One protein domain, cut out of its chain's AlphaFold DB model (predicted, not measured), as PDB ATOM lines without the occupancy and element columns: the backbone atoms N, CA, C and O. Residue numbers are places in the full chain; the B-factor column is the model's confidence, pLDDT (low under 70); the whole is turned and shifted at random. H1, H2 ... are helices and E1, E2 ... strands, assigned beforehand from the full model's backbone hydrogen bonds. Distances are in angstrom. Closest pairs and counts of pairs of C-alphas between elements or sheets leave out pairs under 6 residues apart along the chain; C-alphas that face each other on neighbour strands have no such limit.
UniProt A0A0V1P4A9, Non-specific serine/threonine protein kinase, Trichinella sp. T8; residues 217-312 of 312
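AT A GLANCE: This is residues 217 to 312 of the 312 residues of the protein "Non-specific serine/threonine protein kinase" of Trichinella sp. T8 (UniProt A0A0V1P4A9). A strongly twisted sheet of three strands has H1 packed along one face, over the edge strand E1, and the short helix H2 over the opposite face at one end. Beyond the other end, a long loop of residues 273 to 294 runs out and back into H3, which only grazes the sheet with residues 299 to 303 and sticks out with residues 304 to 310, followed by 311 and 312. The printed part has 96 residues, with three named helices and three named strands in the order H1 E1 E2 H2 E3 H3; the sheet's order is E1 - E2 - E3, all antiparallel, and the class is mixed, helices and strands. The whole is only just loose, close to compact, with a radius of gyration of the C-alphas of 15.1 A, and its spans of 43 by 29 by 22 A are only just elongated.

HOW THE PARTS SIT: H1, residues 219 to 230, is on the sheet formed by E1, residues 234 to 243, E2, residues 247 to 254, and E3, residues 266 to 272. Its height over the sheet is 8.2 A, and it lies over E1, along the strands at 16 degrees on the local plane. The closest C-alphas of H1 and E1 are those of Ile 229 and Glu 235, 5.6 A apart. E1 and E2 form a hairpin, antiparallel at 150 degrees, with N 238 and O 251 within hydrogen-bond range at 2.8 A. E1 bends by 64 degrees at Gly 239 and E2 by 54 degrees at His 251. H2, residues 256 to 262, is on the sheet on the face opposite to H1, and only just over E2, with 3 of its 7 C-alphas falling on E2 and 2 on E1. E2 and E3 are antiparallel at 151 degrees, with N 250 and O 269 2.9 A apart, within hydrogen-bond range. The closest C-alphas of E3 and H3, residues 295 to 310, are those of Phe 272 and Leu 299, 7.0 A apart. H1, H2 and H3 are apart from one another. Each O i to N i+4 pair is within hydrogen-bond range in H1 and H3, and 2 of 3 are in H2.

IN THESE COORDINATES: H1 begins at C-alpha 219, (205.150, 219.442, 324.325), and is 16.5 A long. E1 measures 20.8 A, E2 20.2 A, H2 10.3 A and E3 19.7 A; E3 ends at C-alpha 272, (197.731, 214.712, 334.189). H3 is 23.0 A long and ends at C-alpha 310, (199.978, 206.345, 347.470).

THE WHOLE: The two C-alphas farthest apart are those of Ser 256 and Glu 288, 43.7 A. The printed part has no cut and ends at Arg 312, the chain's last residue. The link from E3 to H3, 22 residues, is long; the other links are tight. The mean pLDDT of the printed part is 78.3, and it is under 70 at residues 260 to 262 and 275 to 296.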
ATOM      1  N   VAL A 217     199.700 214.111 325.173       74.56
ATOM      2  CA  VAL A 217     200.790 214.673 325.982       74.56
ATOM      3  C   VAL A 217     201.318 215.958 325.340       74.56
ATOM      4  O   VAL A 217     201.888 215.953 324.242       74.56
ATOM      5  N   ASP A 218     201.188 217.061 326.079       78.12
ATOM      6  CA  ASP A 218     201.713 218.378 325.711       78.12
ATOM      7  C   ASP A 218     203.233 218.371 325.482       78.12
ATOM      8  O   ASP A 218     203.990 217.635 326.125       78.12
ATOM      9  N   THR A 219     203.716 219.277 324.625       80.81
ATOM     10  CA  THR A 219     205.150 219.442 324.325       80.81
ATOM     11  C   THR A 219     206.002 219.641 325.581       80.81
ATOM     12  O   THR A 219     207.081 219.065 325.692       80.81
ATOM     13  N   THR A 220     205.527 220.415 326.562       82.56
ATOM     14  CA  THR A 220     206.256 220.642 327.822       82.56
ATOM     15  C   THR A 220     206.399 219.367 328.639       82.56
ATOM     16  O   THR A 220     207.463 219.106 329.191       82.56
ATOM     17  N   THR A 221     205.350 218.551 328.692       86.00
ATOM     18  CA  THR A 221     205.356 217.288 329.430       86.00
ATOM     19  C   THR A 221     206.269 216.271 328.757       86.00
ATOM     20  O   THR A 221     207.032 215.587 329.429       86.00
ATOM     21  N   ARG A 222     206.294 216.252 327.422       86.06
ATOM     22  CA  ARG A 222     207.232 215.438 326.638       86.06
ATOM     23  C   ARG A 222     208.690 215.788 326.925       86.06
ATOM     24  O   ARG A 222     209.512 214.893 327.077       86.06
ATOM     25  N   MET A 223     209.000 217.076 327.072       88.88
ATOM     26  CA  MET A 223     210.337 217.515 327.482       88.88
ATOM     27  C   MET A 223     210.695 217.067 328.903       88.88
ATOM     28  O   MET A 223     211.859 216.777 329.164       88.88
ATOM     29  N   ILE A 224     209.726 217.002 329.821       90.12
ATOM     30  CA  ILE A 224     209.954 216.476 331.176       90.12
ATOM     31  C   ILE A 224     210.285 214.983 331.110       90.12
ATOM     32  O   ILE A 224     211.280 214.574 331.698       90.12
ATOM     33  N   LEU A 225     209.521 214.193 330.348       89.62
ATOM     34  CA  LEU A 225     209.811 212.769 330.144       89.62
ATOM     35  C   LEU A 225     211.194 212.561 329.521       89.62
ATOM     36  O   LEU A 225     211.971 211.749 330.006       89.62
ATOM     37  N   PHE A 226     211.541 213.355 328.507       90.25
ATOM     38  CA  PHE A 226     212.859 213.294 327.878       90.25
ATOM     39  C   PHE A 226     213.996 213.595 328.865       90.25
ATOM     40  O   PHE A 226     215.027 212.928 328.854       90.25
ATOM     41  N   LYS A 227     213.802 214.564 329.771       93.19
ATOM     42  CA  LYS A 227     214.760 214.841 330.851       93.19
ATOM     43  C   LYS A 227     214.859 213.695 331.857       93.19
ATOM     44  O   LYS A 227     215.953 213.443 332.342       93.19
ATOM     45  N   MET A 228     213.753 213.015 332.165       90.88
ATOM     46  CA  MET A 228     213.764 211.834 333.039       90.88
ATOM     47  C   MET A 228     214.527 210.670 332.398       90.88
ATOM     48  O   MET A 228     215.275 209.995 333.097       90.88
ATOM     49  N   ILE A 229     214.391 210.484 331.082       91.00
ATOM     50  CA  ILE A 229     215.132 209.454 330.343       91.00
ATOM     51  C   ILE A 229     216.632 209.769 330.323       91.00
ATOM     52  O   ILE A 229     217.448 208.963 330.753       91.00
ATOM     53  N   ASN A 230     217.010 210.986 329.921       92.81
ATOM     54  CA  ASN A 230     218.422 211.394 329.897       92.81
ATOM     55  C   ASN A 230     219.064 211.460 331.289       92.81
ATOM     56  O   ASN A 230     220.284 211.417 331.410       92.81
ATOM     57  N   GLY A 231     218.249 211.629 332.330       89.75
ATOM     58  CA  GLY A 231     218.679 211.596 333.721       89.75
ATOM     59  C   GLY A 231     218.798 210.186 334.296       89.75
ATOM     60  O   GLY A 231     218.908 210.084 335.509       89.75
ATOM     61  N   ASN A 232     218.715 209.132 333.473       87.38
ATOM     62  CA  ASN A 232     218.730 207.718 333.874       87.38
ATOM     63  C   ASN A 232     217.664 207.331 334.916       87.38
ATOM     64  O   ASN A 232     217.744 206.263 335.524       87.38
ATOM     65  N   LEU A 233     216.632 208.165 335.097       88.19
ATOM     66  CA  LEU A 233     215.497 207.844 335.954       88.19
ATOM     67  C   LEU A 233     214.609 206.809 335.254       88.19
ATOM     68  O   LEU A 233     214.211 205.813 335.848       88.19
ATOM     69  N   LEU A 234     214.324 207.021 333.971       89.69
ATOM     70  CA  LEU A 234     213.602 206.077 333.117       89.69
ATOM     71  C   LEU A 234     214.532 205.606 331.997       89.69
ATOM     72  O   LEU A 234     215.342 206.386 331.511       89.69
ATOM     73  N   GLU A 235     214.413 204.358 331.567       91.62
ATOM     74  CA  GLU A 235     215.144 203.842 330.403       91.62
ATOM     75  C   GLU A 235     214.339 204.079 329.119       91.62
ATOM     76  O   GLU A 235     214.825 204.690 328.166       91.62
ATOM     77  N   SER A 236     213.070 203.671 329.120       90.19
ATOM     78  CA  SER A 236     212.130 203.903 328.022       90.19
ATOM     79  C   SER A 236     210.732 204.220 328.548       90.19
ATOM     80  O   SER A 236     210.353 203.846 329.659       90.19
ATOM     81  N   VAL A 237     209.954 204.940 327.738       90.25
ATOM     82  CA  VAL A 237     208.513 205.120 327.938       90.25
ATOM     83  C   VAL A 237     207.824 204.501 326.734       90.25
ATOM     84  O   VAL A 237     208.024 204.955 325.606       90.25
ATOM     85  N   ASP A 238     207.042 203.464 326.993       88.50
ATOM     86  CA  ASP A 238     206.406 202.637 325.980       88.50
ATOM     87  C   ASP A 238     204.960 203.114 325.736       88.50
ATOM     88  O   ASP A 238     204.612 204.289 325.896       88.50
ATOM     89  N   GLY A 239     204.095 202.197 325.295       84.69
ATOM     90  CA  GLY A 239     202.719 202.482 324.913       84.69
ATOM     91  C   GLY A 239     201.824 202.985 326.050       84.69
ATOM     92  O   GLY A 239     202.065 202.799 327.247       84.69
ATOM     93  N   GLN A 240     200.724 203.615 325.643       87.88
ATOM     94  CA  GLN A 240     199.656 204.014 326.547       87.88
ATOM     95  C   GLN A 240     198.944 202.779 327.114       87.88
ATOM     96  O   GLN A 240     198.455 201.940 326.363       87.88
ATOM     97  N   VAL A 241     198.838 202.708 328.442       89.00
ATOM     98  CA  VAL A 241     198.159 201.617 329.161       89.00
ATOM     99  C   VAL A 241     196.698 201.958 329.414       89.00
ATOM    100  O   VAL A 241     195.820 201.118 329.241       89.00
ATOM    101  N   ALA A 242     196.420 203.195 329.834       87.38
ATOM    102  CA  ALA A 242     195.063 203.627 330.150       87.38
ATOM    103  C   ALA A 242     194.839 205.102 329.810       87.38
ATOM    104  O   ALA A 242     195.700 205.959 330.029       87.38
ATOM    105  N   THR A 243     193.643 205.413 329.313       85.56
ATOM    106  CA  THR A 243     193.181 206.782 329.068       85.56
ATOM    107  C   THR A 243     192.069 207.120 330.051       85.56
ATOM    108  O   THR A 243     190.981 206.559 329.987       85.56
ATOM    109  N   GLY A 244     192.326 208.054 330.961       81.31
ATOM    110  CA  GLY A 244     191.313 208.631 331.834       81.31
ATOM    111  C   GLY A 244     190.835 209.999 331.345       81.31
ATOM    112  O   GLY A 244     191.433 210.636 330.466       81.31
ATOM    113  N   LYS A 245     189.764 210.489 331.977       76.31
ATOM    114  CA  LYS A 245     189.222 211.836 331.740       76.31
ATOM    115  C   LYS A 245     190.217 212.930 332.171       76.31
ATOM    116  O   LYS A 245     190.385 213.930 331.483       76.31
ATOM    117  N   GLU A 246     190.948 212.703 333.265       78.75
ATOM    118  CA  GLU A 246     191.875 213.684 333.863       78.75
ATOM    119  C   GLU A 246     193.354 213.392 333.606       78.75
ATOM    120  O   GLU A 246     194.200 214.279 333.718       78.75
ATOM    121  N   SER A 247     193.688 212.144 333.293       86.31
ATOM    122  CA  SER A 247     195.071 211.697 333.159       86.31
ATOM    123  C   SER A 247     195.196 210.563 332.155       86.31
ATOM    124  O   SER A 247     194.216 209.919 331.792       86.31
ATOM    125  N   VAL A 248     196.416 210.336 331.698       87.62
ATOM    126  CA  VAL A 248     196.811 209.196 330.878       87.62
ATOM    127  C   VAL A 248     197.899 208.443 331.616       87.62
ATOM    128  O   VAL A 248     198.758 209.065 332.232       87.62
ATOM    129  N   VAL A 249     197.866 207.117 331.566       91.19
ATOM    130  CA  VAL A 249     198.904 206.271 332.151       91.19
ATOM    131  C   VAL A 249     199.680 205.601 331.028       91.19
ATOM    132  O   VAL A 249     199.087 204.944 330.173       91.19
ATOM    133  N   PHE A 250     200.998 205.769 331.053       92.00
ATOM    134  CA  PHE A 250     201.950 205.099 330.175       92.00
ATOM    135  C   PHE A 250     202.686 204.005 330.936       92.00
ATOM    136  O   PHE A 250     202.901 204.120 332.144       92.00
ATOM    137  N   HIS A 251     203.077 202.957 330.226       92.81
ATOM    138  CA  HIS A 251     204.038 201.986 330.734       92.81
ATOM    139  C   HIS A 251     205.453 202.519 330.480       92.81
ATOM    140  O   HIS A 251     205.700 203.184 329.475       92.81
ATOM    141  N   ALA A 252     206.354 202.312 331.433       93.00
ATOM    142  CA  ALA A 252     207.743 202.729 331.331       93.00
ATOM    143  C   ALA A 252     208.663 201.705 331.994       93.00
ATOM    144  O   ALA A 252     208.294 201.071 332.987       93.00
ATOM    145  N   VAL A 253     209.880 201.602 331.474       91.44
ATOM    146  CA  VAL A 253     210.959 200.818 332.074       91.44
ATOM    147  C   VAL A 253     211.809 201.756 332.927       91.44
ATOM    148  O   VAL A 253     212.202 202.837 332.484       91.44
ATOM    149  N   GLY A 254     212.035 201.388 334.187       88.62
ATOM    150  CA  GLY A 254     212.839 202.186 335.112       88.62
ATOM    151  C   GLY A 254     214.317 202.110 334.759       88.62
ATOM    152  O   GLY A 254     214.803 201.049 334.394       88.62
ATOM    153  N   GLY A 255     215.032 203.226 334.882       85.50
ATOM    154  CA  GLY A 255     216.484 203.236 334.739       85.50
ATOM    155  C   GLY A 255     217.191 202.697 335.986       85.50
ATOM    156  O   GLY A 255     216.562 202.412 337.011       85.50
ATOM    157  N   SER A 256     218.516 202.574 335.902       79.44
ATOM    158  CA  SER A 256     219.388 201.995 336.936       79.44
ATOM    159  C   SER A 256     219.122 202.544 338.344       79.44
ATOM    160  O   SER A 256     219.039 201.770 339.298       79.44
ATOM    161  N   ASP A 257     218.916 203.860 338.456       76.56
ATOM    162  CA  ASP A 257     218.698 204.559 339.726       76.56
ATOM    163  C   ASP A 257     217.385 204.124 340.403       76.56
ATOM    164  O   ASP A 257     217.327 203.916 341.614       76.56
ATOM    165  N   LEU A 258     216.322 203.921 339.616       75.00
ATOM    166  CA  LEU A 258     215.006 203.512 340.118       75.00
ATOM    167  C   LEU A 258     214.935 202.009 340.422       75.00
ATOM    168  O   LEU A 258     214.292 201.602 341.395       75.00
ATOM    169  N   ILE A 259     215.597 201.184 339.606       71.62
ATOM    170  CA  ILE A 259     215.645 199.728 339.801       71.62
ATOM    171  C   ILE A 259     216.350 199.392 341.121       71.62
ATOM    172  O   ILE A 259     215.887 198.514 341.856       71.62
ATOM    173  N   GLN A 260     217.426 200.112 341.457       67.44
ATOM    174  CA  GLN A 260     218.194 199.873 342.678       67.44
ATOM    175  C   GLN A 260     217.381 200.149 343.955       67.44
ATOM    176  O   GLN A 260     217.514 199.419 344.935       67.44
ATOM    177  N   GLU A 261     216.498 201.151 343.938       69.81
ATOM    178  CA  GLU A 261     215.652 201.495 345.087       69.81
ATOM    179  C   GLU A 261     214.409 200.604 345.239       69.81
ATOM    180  O   GLU A 261     213.935 200.384 346.356       69.81
ATOM    181  N   ARG A 262     213.821 200.135 344.129       69.94
ATOM    182  CA  ARG A 262     212.466 199.542 344.122       69.94
ATOM    183  C   ARG A 262     212.402 198.073 343.697       69.94
ATOM    184  O   ARG A 262     211.313 197.508 343.756       69.94
ATOM    185  N   GLN A 263     213.518 197.464 343.281       73.00
ATOM    186  CA  GLN A 263     213.627 196.059 342.838       73.00
ATOM    187  C   GLN A 263     212.640 195.639 341.727       73.00
ATOM    188  O   GLN A 263     212.439 194.450 341.486       73.00
ATOM    189  N   CYS A 264     212.026 196.596 341.029       74.38
ATOM    190  CA  CYS A 264     211.092 196.358 339.933       74.38
ATOM    191  C   CYS A 264     211.581 197.097 338.686       74.38
ATOM    192  O   CYS A 264     212.047 198.230 338.788       74.38
ATOM    193  N   SER A 265     211.466 196.461 337.520       82.50
ATOM    194  CA  SER A 265     211.862 197.040 336.231       82.50
ATOM    195  C   SER A 265     210.740 197.824 335.549       82.50
ATOM    196  O   SER A 265     211.019 198.729 334.768       82.50
ATOM    197  N   ASN A 266     209.477 197.509 335.847       89.38
ATOM    198  CA  ASN A 266     208.314 198.092 335.177       89.38
ATOM    199  C   ASN A 266     207.602 199.115 336.066       89.38
ATOM    200  O   ASN A 266     207.243 198.821 337.208       89.38
ATOM    201  N   PHE A 267     207.331 200.291 335.504       90.25
ATOM    202  CA  PHE A 267     206.670 201.407 336.170       90.25
ATOM    203  C   PHE A 267     205.504 201.947 335.339       90.25
ATOM    204  O   PHE A 267     205.432 201.781 334.121       90.25
ATOM    205  N   ALA A 268     204.579 202.622 336.021       92.00
ATOM    206  CA  ALA A 268     203.470 203.328 335.398       92.00
ATOM    207  C   ALA A 268     203.683 204.842 335.528       92.00
ATOM    208  O   ALA A 268     203.782 205.376 336.635       92.00
ATOM    209  N   VAL A 269     203.719 205.548 334.399       91.50
ATOM    210  CA  VAL A 269     203.862 207.006 334.343       91.50
ATOM    211  C   VAL A 269     202.486 207.622 334.128       91.50
ATOM    212  O   VAL A 269     201.949 207.635 333.021       91.50
ATOM    213  N   LYS A 270     201.898 208.136 335.210       91.50
ATOM    214  CA  LYS A 270     200.609 208.836 335.180       91.50
ATOM    215  C   LYS A 270     200.820 210.320 334.882       91.50
ATOM    216  O   LYS A 270     201.421 211.049 335.666       91.50
ATOM    217  N   ILE A 271     200.293 210.772 333.751       89.38
ATOM    218  CA  ILE A 271     200.394 212.137 333.240       89.38
ATOM    219  C   ILE A 271     199.036 212.817 333.351       89.38
ATOM    220  O   ILE A 271     198.064 212.377 332.741       89.38
ATOM    221  N   PHE A 272     198.957 213.921 334.091       86.56
ATOM    222  CA  PHE A 272     197.731 214.712 334.189       86.56
ATOM    223  C   PHE A 272     197.558 215.639 332.980       86.56
ATOM    224  O   PHE A 272     198.486 216.341 332.577       86.56
ATOM    225  N   LYS A 273     196.343 215.664 332.425       79.00
ATOM    226  CA  LYS A 273     195.974 216.447 331.242       79.00
ATOM    227  C   LYS A 273     195.835 217.934 331.593       79.00
ATOM    228  O   LYS A 273     195.006 218.333 332.423       79.00
ATOM    229  N   THR A 274     196.633 218.755 330.925       73.56
ATOM    230  CA  THR A 274     196.750 220.214 331.089       73.56
ATOM    231  C   THR A 274     195.715 221.010 330.300       73.56
ATOM    232  O   THR A 274     195.250 222.030 330.801       73.56
ATOM    233  N   THR A 275     195.340 220.550 329.106       61.84
ATOM    234  CA  THR A 275     194.655 221.364 328.079       61.84
ATOM    235  C   THR A 275     193.282 220.843 327.639       61.84
ATOM    236  O   THR A 275     192.702 221.371 326.698       61.84
ATOM    237  N   LEU A 276     192.700 219.847 328.313       57.44
ATOM    238  CA  LEU A 276     191.438 219.255 327.851       57.44
ATOM    239  C   LEU A 276     190.195 219.942 328.443       57.44
ATOM    240  O   LEU A 276     189.889 219.806 329.629       57.44
ATOM    241  N   ASN A 277     189.475 220.635 327.551       53.09
ATOM    242  CA  ASN A 277     188.194 221.342 327.719       53.09
ATOM    243  C   ASN A 277     187.007 220.453 328.160       53.09
ATOM    244  O   ASN A 277     185.918 220.956 328.413       53.09
ATOM    245  N   GLU A 278     187.196 219.139 328.283       51.31
ATOM    246  CA  GLU A 278     186.158 218.174 328.695       51.31
ATOM    247  C   GLU A 278     185.917 218.151 330.219       51.31
ATOM    248  O   GLU A 278     185.146 217.343 330.745       51.31
ATOM    249  N   PHE A 279     186.598 219.031 330.958       54.56
ATOM    250  CA  PHE A 279     186.563 219.093 332.415       54.56
ATOM    251  C   PHE A 279     186.180 220.491 332.912       54.56
ATOM    252  O   PHE A 279     186.968 221.178 333.556       54.56
ATOM    253  N   GLN A 280     184.954 220.919 332.609       54.38
ATOM    254  CA  GLN A 280     184.437 222.232 333.018       54.38
ATOM    255  C   GLN A 280     184.304 222.383 334.550       54.38
ATOM    256  O   GLN A 280     184.457 223.485 335.066       54.38
ATOM    257  N   ASN A 281     184.182 221.284 335.305       56.31
ATOM    258  CA  ASN A 281     183.909 221.325 336.753       56.31
ATOM    259  C   ASN A 281     185.170 221.313 337.645       56.31
ATOM    260  O   ASN A 281     185.105 220.906 338.802       56.31
ATOM    261  N   ARG A 282     186.355 221.713 337.149       58.78
ATOM    262  CA  ARG A 282     187.549 221.824 338.027       58.78
ATOM    263  C   ARG A 282     187.433 222.975 339.028       58.78
ATOM    264  O   ARG A 282     188.094 222.941 340.061       58.78
ATOM    265  N   ILE A 283     186.633 223.986 338.691       58.25
ATOM    266  CA  ILE A 283     186.454 225.200 339.489       58.25
ATOM    267  C   ILE A 283     185.686 224.877 340.776       58.25
ATOM    268  O   ILE A 283     186.121 225.307 341.838       58.25
ATOM    269  N   ASP A 284     184.659 224.028 340.710       59.97
ATOM    270  CA  ASP A 284     183.787 223.695 341.851       59.97
ATOM    271  C   ASP A 284     184.529 223.005 343.015       59.97
ATOM    272  O   ASP A 284     184.108 223.086 344.166       59.97
ATOM    273  N   TYR A 285     185.674 222.364 342.755       56.47
ATOM    274  CA  TYR A 285     186.507 221.739 343.796       56.47
ATOM    275  C   TYR A 285     187.552 222.683 344.415       56.47
ATOM    276  O   TYR A 285     188.285 222.277 345.320       56.47
ATOM    277  N   VAL A 286     187.678 223.912 343.902       57.41
ATOM    278  CA  VAL A 286     188.770 224.854 344.229       57.41
ATOM    279  C   VAL A 286     188.252 226.301 344.392       57.41
ATOM    280  O   VAL A 286     189.035 227.238 344.530       57.41
ATOM    281  N   GLN A 287     186.928 226.488 344.381       52.91
ATOM    282  CA  GLN A 287     186.245 227.763 344.126       52.91
ATOM    283  C   GLN A 287     186.541 228.875 345.149       52.91
ATOM    284  O   GLN A 287     186.494 230.049 344.796       52.91
ATOM    285  N   GLU A 288     186.933 228.524 346.374       55.66
ATOM    286  CA  GLU A 288     187.082 229.473 347.490       55.66
ATOM    287  C   GLU A 288     188.533 229.915 347.771       55.66
ATOM    288  O   GLU A 288     188.800 230.535 348.798       55.66
ATOM    289  N   ASP A 289     189.511 229.613 346.903       54.41
ATOM    290  CA  ASP A 289     190.911 229.961 347.189       54.41
ATOM    291  C   ASP A 289     191.630 230.691 346.033       54.41
ATOM    292  O   ASP A 289     191.931 230.167 344.955       54.41
ATOM    293  N   PHE A 290     191.956 231.960 346.301       55.34
ATOM    294  CA  PHE A 290     192.605 232.902 345.386       55.34
ATOM    295  C   PHE A 290     193.995 232.456 344.901       55.34
ATOM    296  O   PHE A 290     194.478 232.950 343.875       55.34
ATOM    297  N   ARG A 291     194.641 231.495 345.579       53.62
ATOM    298  CA  ARG A 291     195.943 230.929 345.177       53.62
ATOM    299  C   ARG A 291     195.862 230.095 343.890       53.62
ATOM    300  O   ARG A 291     196.895 229.819 343.271       53.62
ATOM    301  N   PHE A 292     194.656 229.733 343.451       54.00
ATOM    302  CA  PHE A 292     194.420 228.752 342.391       54.00
ATOM    303  C   PHE A 292     194.015 229.318 341.022       54.00
ATOM    304  O   PHE A 292     193.692 228.552 340.120       54.00
ATOM    305  N   LYS A 293     194.153 230.629 340.779       57.53
ATOM    306  CA  LYS A 293     193.897 231.238 339.450       57.53
ATOM    307  C   LYS A 293     194.721 230.633 338.293       57.53
ATOM    308  O   LYS A 293     194.363 230.793 337.132       57.53
ATOM    309  N   ASN A 294     195.825 229.936 338.583       62.12
ATOM    310  CA  ASN A 294     196.654 229.261 337.581       62.12
ATOM    311  C   ASN A 294     196.367 227.751 337.525       62.12
ATOM    312  O   ASN A 294     196.806 226.998 338.397       62.12
ATOM    313  N   THR A 295     195.757 227.287 336.432       62.91
ATOM    314  CA  THR A 295     195.419 225.869 336.174       62.91
ATOM    315  C   THR A 295     196.611 224.911 336.312       62.91
ATOM    316  O   THR A 295     196.475 223.806 336.837       62.91
ATOM    317  N   ARG A 296     197.819 225.349 335.930       66.06
ATOM    318  CA  ARG A 296     199.061 224.568 336.093       66.06
ATOM    319  C   ARG A 296     199.458 224.349 337.557       66.06
ATOM    320  O   ARG A 296     199.999 223.296 337.884       66.06
ATOM    321  N   LYS A 297     199.182 225.316 338.441       71.75
ATOM    322  CA  LYS A 297     199.464 225.183 339.881       71.75
ATOM    323  C   LYS A 297     198.504 224.185 340.537       71.75
ATOM    324  O   LYS A 297     198.947 223.387 341.357       71.75
ATOM    325  N   ILE A 298     197.235 224.166 340.112       75.62
ATOM    326  CA  ILE A 298     196.238 223.175 340.557       75.62
ATOM    327  C   ILE A 298     196.696 221.753 340.205       75.62
ATOM    328  O   ILE A 298     196.725 220.880 341.067       75.62
ATOM    329  N   LEU A 299     197.118 221.527 338.957       79.00
ATOM    330  CA  LEU A 299     197.562 220.206 338.496       79.00
ATOM    331  C   LEU A 299     198.758 219.665 339.281       79.00
ATOM    332  O   LEU A 299     198.798 218.477 339.597       79.00
ATOM    333  N   LYS A 300     199.706 220.537 339.642       83.94
ATOM    334  CA  LYS A 300     200.826 220.158 340.510       83.94
ATOM    335  C   LYS A 300     200.331 219.671 341.875       83.94
ATOM    336  O   LYS A 300     200.780 218.635 342.349       83.94
ATOM    337  N   LEU A 301     199.381 220.385 342.477       83.69
ATOM    338  CA  LEU A 301     198.820 220.022 343.780       83.69
ATOM    339  C   LEU A 301     198.048 218.701 343.734       83.69
ATOM    340  O   LEU A 301     198.135 217.916 344.674       83.69
ATOM    341  N   TRP A 302     197.342 218.422 342.639       82.69
ATOM    342  CA  TRP A 302     196.684 217.131 342.438       82.69
ATOM    343  C   TRP A 302     197.695 215.990 342.331       82.69
ATOM    344  O   TRP A 302     197.540 214.984 343.021       82.69
ATOM    345  N   ALA A 303     198.764 216.169 341.551       87.31
ATOM    346  CA  ALA A 303     199.837 215.184 341.453       87.31
ATOM    347  C   ALA A 303     200.529 214.941 342.808       87.31
ATOM    348  O   ALA A 303     200.769 213.797 343.188       87.31
ATOM    349  N   GLU A 304     200.798 216.000 343.579       86.44
ATOM    350  CA  GLU A 304     201.367 215.878 344.925       86.44
ATOM    351  C   GLU A 304     200.424 215.183 345.912       86.44
ATOM    352  O   GLU A 304     200.883 214.415 346.759       86.44
ATOM    353  N   LYS A 305     199.117 215.465 345.838       85.19
ATOM    354  CA  LYS A 305     198.103 214.814 346.674       85.19
ATOM    355  C   LYS A 305     198.017 213.323 346.354       85.19
ATOM    356  O   LYS A 305     198.027 212.517 347.276       85.19
ATOM    357  N   GLU A 306     197.997 212.966 345.072       87.50
ATOM    358  CA  GLU A 306     197.988 211.574 344.616       87.50
ATOM    359  C   GLU A 306     199.230 210.821 345.108       87.50
ATOM    360  O   GLU A 306     199.123 209.751 345.701       87.50
ATOM    361  N   TYR A 307     200.415 211.417 344.949       88.12
ATOM    362  CA  TYR A 307     201.663 210.836 345.439       88.12
ATOM    363  C   TYR A 307     201.657 210.619 346.956       88.12
ATOM    364  O   TYR A 307     202.082 209.571 347.440       88.12
ATOM    365  N   ARG A 308     201.155 211.601 347.718       88.38
ATOM    366  CA  ARG A 308     201.013 211.488 349.175       88.38
ATOM    367  C   ARG A 308     200.035 210.388 349.572       88.38
ATOM    368  O   ARG A 308     200.318 209.670 350.522       88.38
ATOM    369  N   ASN A 309     198.926 210.242 348.853       90.12
ATOM    370  CA  ASN A 309     197.948 209.188 349.109       90.12
ATOM    371  C   ASN A 309     198.522 207.792 348.840       90.12
ATOM    372  O   ASN A 309     198.263 206.891 349.620       90.12
ATOM    373  N   LEU A 310     199.327 207.624 347.787       87.00
ATOM    374  CA  LEU A 310     199.978 206.345 347.470       87.00
ATOM    375  C   LEU A 310     201.091 205.957 348.455       87.00
ATOM    376  O   LEU A 310     201.457 204.790 348.539       87.00
ATOM    377  N   LYS A 311     201.665 206.932 349.164       82.88
ATOM    378  CA  LYS A 311     202.676 206.706 350.208       82.88
ATOM    379  C   LYS A 311     202.090 206.400 351.585       82.88
ATOM    380  O   LYS A 311     202.864 206.103 352.493       82.88
ATOM    381  N   ARG A 312     200.784 206.589 351.750       70.19
ATOM    382  CA  ARG A 312     200.082 206.444 353.021       70.19
ATOM    383  C   ARG A 312     199.701 204.991 353.250       70.19
ATOM    384  O   ARG A 312     199.835 204.567 354.414       70.19
TER     385      ARG A 312